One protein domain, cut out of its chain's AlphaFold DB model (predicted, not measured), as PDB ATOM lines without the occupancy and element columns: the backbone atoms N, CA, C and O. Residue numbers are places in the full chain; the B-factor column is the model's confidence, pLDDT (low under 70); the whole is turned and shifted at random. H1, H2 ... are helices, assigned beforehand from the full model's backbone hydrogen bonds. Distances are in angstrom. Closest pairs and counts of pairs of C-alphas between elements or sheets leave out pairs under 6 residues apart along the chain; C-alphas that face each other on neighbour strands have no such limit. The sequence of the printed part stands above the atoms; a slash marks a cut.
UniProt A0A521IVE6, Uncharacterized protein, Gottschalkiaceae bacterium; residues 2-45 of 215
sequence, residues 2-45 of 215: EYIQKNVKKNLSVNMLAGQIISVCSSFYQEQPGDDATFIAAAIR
ATOM      1  N   GLU A   2       7.700  -1.950   1.791       72.81
ATOM      2  CA  GLU A   2       8.059  -1.186   3.004       72.81
ATOM      3  C   GLU A   2       6.901  -0.989   3.994       72.81
ATOM      4  O   GLU A   2       7.104  -1.118   5.197       72.81
ATOM      5  N   TYR A   3       5.679  -0.727   3.507       70.94
ATOM      6  CA  TYR A   3       4.497  -0.618   4.371       70.94
ATOM      7  C   TYR A   3       4.275  -1.896   5.193       70.94
ATOM      8  O   TYR A   3       4.057  -1.821   6.396       70.94
ATOM      9  N   ILE A   4       4.398  -3.066   4.558       71.00
ATOM     10  CA  ILE A   4       4.250  -4.373   5.209       71.00
ATOM     11  C   ILE A   4       5.351  -4.554   6.257       71.00
ATOM     12  O   ILE A   4       5.058  -4.835   7.411       71.00
ATOM     13  N   GLN A   5       6.611  -4.317   5.892       70.94
ATOM     14  CA  GLN A   5       7.746  -4.481   6.807       70.94
ATOM     15  C   GLN A   5       7.691  -3.544   8.024       70.94
ATOM     16  O   GLN A   5       8.146  -3.926   9.098       70.94
ATOM     17  N   LYS A   6       7.130  -2.336   7.873       72.19
ATOM     18  CA  LYS A   6       6.998  -1.350   8.960       72.19
ATOM     19  C   LYS A   6       5.771  -1.578   9.850       72.19
ATOM     20  O   LYS A   6       5.835  -1.265  11.033       72.19
ATOM     21  N   ASN A   7       4.666  -2.092   9.302       65.38
ATOM     22  CA  ASN A   7       3.371  -2.127  10.000       65.38
ATOM     23  C   ASN A   7       2.900  -3.534  10.397       65.38
ATOM     24  O   ASN A   7       2.022  -3.667  11.250       65.38
ATOM     25  N   VAL A   8       3.468  -4.594   9.818       63.59
ATOM     26  CA  VAL A   8       3.037  -5.971  10.087       63.59
ATOM     27  C   VAL A   8       3.860  -6.554  11.227       63.59
ATOM     28  O   VAL A   8       5.043  -6.861  11.088       63.59
ATOM     29  N   LYS A   9       3.212  -6.713  12.383       62.84
ATOM     30  CA  LYS A   9       3.782  -7.418  13.537       62.84
ATOM     31  C   LYS A   9       3.985  -8.904  13.210       62.84
ATOM     32  O   LYS A   9       3.259  -9.479  12.400       62.84
ATOM     33  N   LYS A  10       4.938  -9.556  13.893       58.09
ATOM     34  CA  LYS A  10       5.033 -11.029  13.893       58.09
ATOM     35  C   LYS A  10       3.685 -11.614  14.351       58.09
ATOM     36  O   LYS A  10       3.138 -11.144  15.342       58.09
ATOM     37  N   ASN A  11       3.191 -12.632  13.640       59.69
ATOM     38  CA  ASN A  11       1.923 -13.343  13.890       59.69
ATOM     39  C   ASN A  11       0.627 -12.554  13.626       59.69
ATOM     40  O   ASN A  11      -0.388 -12.812  14.269       59.69
ATOM     41  N   LEU A  12       0.626 -11.608  12.681       69.00
ATOM     42  CA  LEU A  12      -0.622 -10.974  12.256       69.00
ATOM     43  C   LEU A  12      -1.557 -11.998  11.585       69.00
ATOM     44  O   LEU A  12      -1.110 -12.824  10.786       69.00
ATOM     45  N   SER A  13      -2.856 -11.910  11.874       78.38
ATOM     46  CA  SER A  13      -3.882 -12.652  11.139       78.38
ATOM     47  C   SER A  13      -3.783 -12.368   9.639       78.38
ATOM     48  O   SER A  13      -3.675 -11.213   9.219       78.38
ATOM     49  N   VAL A  14      -3.865 -13.421   8.821       82.94
ATOM     50  CA  VAL A  14      -3.906 -13.291   7.354       82.94
ATOM     51  C   VAL A  14      -5.099 -12.456   6.893       82.94
ATOM     52  O   VAL A  14      -4.974 -11.688   5.941       82.94
ATOM     53  N   ASN A  15      -6.220 -12.539   7.616       79.69
ATOM     54  CA  ASN A  15      -7.417 -11.762   7.325       79.69
ATOM     55  C   ASN A  15      -7.189 -10.279   7.628       79.69
ATOM     56  O   ASN A  15      -7.514  -9.426   6.805       79.69
ATOM     57  N   MET A  16      -6.568  -9.965   8.771       77.62
ATOM     58  CA  MET A  16      -6.186  -8.587   9.096       77.62
ATOM     59  C   MET A  16      -5.184  -8.024   8.094       77.62
ATOM     60  O   MET A  16      -5.321  -6.874   7.692       77.62
ATOM     61  N   LEU A  17      -4.187  -8.813   7.687       81.88
ATOM     62  CA  LEU A  17      -3.163  -8.380   6.739       81.88
ATOM     63  C   LEU A  17      -3.784  -7.995   5.392       81.88
ATOM     64  O   LEU A  17      -3.532  -6.902   4.884       81.88
ATOM     65  N   ALA A  18      -4.619  -8.878   4.838       82.06
ATOM     66  CA  ALA A  18      -5.345  -8.604   3.604       82.06
ATOM     67  C   ALA A  18      -6.297  -7.410   3.768       82.06
ATOM     68  O   ALA A  18      -6.308  -6.508   2.928       82.06
ATOM     69  N   GLY A  19      -6.999  -7.366   4.906       78.94
ATOM     70  CA  GLY A  19      -7.808  -6.253   5.396       78.94
ATOM     71  C   GLY A  19      -7.111  -4.896   5.284       78.94
ATOM     72  O   GLY A  19      -7.577  -3.966   4.628       78.94
ATOM     73  N   GLN A  20      -5.957  -4.788   5.931       79.31
ATOM     74  CA  GLN A  20      -5.182  -3.556   6.022       79.31
ATOM     75  C   GLN A  20      -4.645  -3.115   4.663       79.31
ATOM     76  O   GLN A  20      -4.738  -1.936   4.333       79.31
ATOM     77  N   ILE A  21      -4.114  -4.040   3.861       82.50
ATOM     78  CA  ILE A  21      -3.503  -3.696   2.572       82.50
ATOM     79  C   ILE A  21      -4.554  -3.201   1.581       82.50
ATOM     80  O   ILE A  21      -4.373  -2.132   1.003       82.50
ATOM     81  N   ILE A  22      -5.672  -3.915   1.428       82.19
ATOM     82  CA  ILE A  22      -6.756  -3.473   0.539       82.19
ATOM     83  C   ILE A  22      -7.363  -2.155   1.043       82.19
ATOM     84  O   ILE A  22      -7.645  -1.283   0.228       82.19
ATOM     85  N   SER A  23      -7.499  -1.950   2.361       79.44
ATOM     86  CA  SER A  23      -7.978  -0.668   2.905       79.44
ATOM     87  C   SER A  23      -7.037   0.494   2.567       79.44
ATOM     88  O   SER A  23      -7.514   1.584   2.257       79.44
ATOM     89  N   VAL A  24      -5.720   0.276   2.596       82.12
ATOM     90  CA  VAL A  24      -4.734   1.283   2.177       82.12
ATOM     91  C   VAL A  24      -4.833   1.543   0.677       82.12
ATOM     92  O   VAL A  24      -4.908   2.701   0.275       82.12
ATOM     93  N   CYS A  25      -4.906   0.497  -0.151       82.94
ATOM     94  CA  CYS A  25      -5.116   0.643  -1.592       82.94
ATOM     95  C   CYS A  25      -6.388   1.444  -1.897       82.94
ATOM     96  O   CYS A  25      -6.331   2.422  -2.633       82.94
ATOM     97  N   SER A  26      -7.510   1.100  -1.262       81.88
ATOM     98  CA  SER A  26      -8.792   1.797  -1.409       81.88
ATOM     99  C   SER A  26      -8.705   3.281  -1.027       81.88
ATOM    100  O   SER A  26      -9.293   4.121  -1.707       81.88
ATOM    101  N   SER A  27      -7.904   3.634  -0.013       83.88
ATOM    102  CA  SER A  27      -7.707   5.037   0.382       83.88
ATOM    103  C   SER A  27      -7.008   5.884  -0.690       83.88
ATOM    104  O   SER A  27      -7.341   7.058  -0.842       83.88
ATOM    105  N   PHE A  28      -6.106   5.298  -1.489       84.56
ATOM    106  CA  PHE A  28      -5.495   5.995  -2.629       84.56
ATOM    107  C   PHE A  28      -6.499   6.284  -3.747       84.56
ATOM    108  O   PHE A  28      -6.326   7.250  -4.486       84.56
ATOM    109  N   TYR A  29      -7.566   5.491  -3.831       83.56
ATOM    110  CA  TYR A  29      -8.671   5.681  -4.766       83.56
ATOM    111  C   TYR A  29      -9.839   6.484  -4.170       83.56
ATOM    112  O   TYR A  29     -10.916   6.506  -4.751       83.56
ATOM    113  N   GLN A  30      -9.674   7.124  -3.003       83.69
ATOM    114  CA  GLN A  30     -10.762   7.843  -2.311       83.69
ATOM    115  C   GLN A  30     -12.030   6.985  -2.125       83.69
ATOM    116  O   GLN A  30     -13.148   7.474  -2.260       83.69
ATOM    117  N   GLU A  31     -11.845   5.687  -1.859       79.12
ATOM    118  CA  GLU A  31     -12.922   4.690  -1.743       79.12
ATOM    119  C   GLU A  31     -13.770   4.495  -3.017       79.12
ATOM    120  O   GLU A  31     -14.763   3.769  -2.999       79.12
ATOM    121  N   GLN A  32     -13.352   5.073  -4.146       79.88
ATOM    122  CA  GLN A  32     -13.944   4.886  -5.467       79.88
ATOM    123  C   GLN A  32     -12.933   4.167  -6.364       79.88
ATOM    124  O   GLN A  32     -12.073   4.823  -6.950       79.88
ATOM    125  N   PRO A  33     -12.985   2.823  -6.457       72.88
ATOM    126  CA  PRO A  33     -11.990   2.041  -7.184       72.88
ATOM    127  C   PRO A  33     -11.781   2.574  -8.608       72.88
ATOM    128  O   PRO A  33     -12.725   2.627  -9.393       72.88
ATOM    129  N   GLY A  34     -10.550   2.992  -8.913       72.12
ATOM    130  CA  GLY A  34     -10.167   3.503 -10.233       72.12
ATOM    131  C   GLY A  34      -9.395   2.498 -11.095       72.12
ATOM    132  O   GLY A  34      -9.311   2.692 -12.303       72.12
ATOM    133  N   ASP A  35      -8.834   1.450 -10.483       78.50
ATOM    134  CA  ASP A  35      -8.094   0.347 -11.115       78.50
ATOM    135  C   ASP A  35      -8.206  -0.917 -10.229       78.50
ATOM    136  O   ASP A  35      -8.600  -0.824  -9.057       78.50
ATOM    137  N   ASP A  36      -7.856  -2.088 -10.762       80.62
ATOM    138  CA  ASP A  36      -8.010  -3.373 -10.074       80.62
ATOM    139  C   ASP A  36      -6.837  -3.660  -9.118       80.62
ATOM    140  O   ASP A  36      -5.701  -3.906  -9.525       80.62
ATOM    141  N   ALA A  37      -7.116  -3.709  -7.811       81.31
ATOM    142  CA  ALA A  37      -6.149  -4.112  -6.786       81.31
ATOM    143  C   ALA A  37      -6.533  -5.466  -6.172       81.31
ATOM    144  O   ALA A  37      -7.500  -5.571  -5.419       81.31
ATOM    145  N   THR A  38      -5.740  -6.507  -6.450       84.69
ATOM    146  CA  THR A  38      -5.911  -7.840  -5.850       84.69
ATOM    147  C   THR A  38      -4.765  -8.154  -4.896       84.69
ATOM    148  O   THR A  38      -3.592  -8.007  -5.243       84.69
ATOM    149  N   PHE A  39      -5.095  -8.637  -3.698       83.44
ATOM    150  CA  PHE A  39      -4.117  -9.080  -2.711       83.44
ATOM    151  C   PHE A  39      -4.515 -10.433  -2.121       83.44
ATOM    152  O   PHE A  39      -5.666 -10.641  -1.746       83.44
ATOM    153  N   ILE A  40      -3.545 -11.343  -2.015       85.88
ATOM    154  CA  ILE A  40      -3.726 -12.673  -1.429       85.88
ATOM    155  C   ILE A  40      -2.760 -12.814  -0.253       85.88
ATOM    156  O   ILE A  40      -1.551 -12.641  -0.409       85.88
ATOM    157  N   ALA A  41      -3.296 -13.163   0.916       83.38
ATOM    158  CA  ALA A  41      -2.521 -13.547   2.090       83.38
ATOM    159  C   ALA A  41      -2.698 -15.040   2.365       83.38
ATOM    160  O   ALA A  41      -3.819 -15.540   2.417       83.38
ATOM    161  N   ALA A  42      -1.590 -15.740   2.595       84.62
ATOM    162  CA  ALA A  42      -1.591 -17.141   2.986       84.62
ATOM    163  C   ALA A  42      -0.621 -17.362   4.150       84.62
ATOM    164  O   ALA A  42       0.427 -16.722   4.228       84.62
ATOM    165  N   ALA A  43      -0.973 -18.282   5.046       82.12
ATOM    166  CA  ALA A  43      -0.114 -18.720   6.138       82.12
ATOM    167  C   ALA A  43      -0.192 -20.239   6.279       82.12
ATOM    168  O   ALA A  43      -1.276 -20.821   6.255       82.12
ATOM    169  N   ILE A  44       0.968 -20.865   6.464       84.50
ATOM    170  CA  ILE A  44       1.077 -22.283   6.801       84.50
ATOM    171  C   ILE A  44       1.102 -22.384   8.325       84.50
ATOM    172  O   ILE A  44       1.912 -21.726   8.978       84.50
ATOM    173  N   ARG A  45       0.209 -23.194   8.895       85.75
ATOM    174  CA  ARG A  45       0.091 -23.395  10.344       85.75
ATOM    175  C   ARG A  45      -0.238 -24.842  10.673       85.75
ATOM    176  O   ARG A  45      -0.829 -25.546   9.861       85.75
TER     177      ARG A  45
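AT A GLANCE: This is residues 2 to 45 of the 215 residues of an uncharacterized protein of Gottschalkiaceae bacterium (UniProt A0A521IVE6). What is the main picture? One long helix, H2, has an extended tail, residues 29 to 45, that turns round and folds back alongside it, while a small helix, H1, sits to another side of H2 at the end of a looping link. What is it made of? The printed part has 44 residues with two named helices, H1 then H2, and no named strand. The class is all helix, though the helices hold 21 of the 44 residues, under half. How spread out is it? It is elongated, spanning 35 by 19 by 14 A, and only just loose, close to compact, with a radius of gyration of the C-alphas of 11.6 A.

HOW THE PARTS SIT: How does H1, residues 2 to 7, stand to H2, residues 14 to 28? They are near each other: their closest C-alphas are 8.2 A apart, and 7 pairs of C-alphas are within 10 A. What joins them? A short link of 6 residues runs between them. What do the helix backbones show? In H1 and H2 every O i to N i+4 pair is within hydrogen-bond range.

IN THESE COORDINATES: Where is H1? It begins at C-alpha 2, at (8.059, -1.186, 3.004), and measures 8.5 A from first to last C-alpha. Where is H2? It runs from C-alpha 14, at (-3.906, -13.291, 7.354), to C-alpha 28, at (-5.495, 5.995, -2.629), a length of 21.8 A.

THE WHOLE: How large is it? The two C-alphas farthest apart, those of Gln 30 and Arg 45, are 35.4 A apart. Is it unbroken? The printed part has no cut. Where is confidence low? Residues 7 to 12 have pLDDT under 70; the mean of the printed part is 77.8.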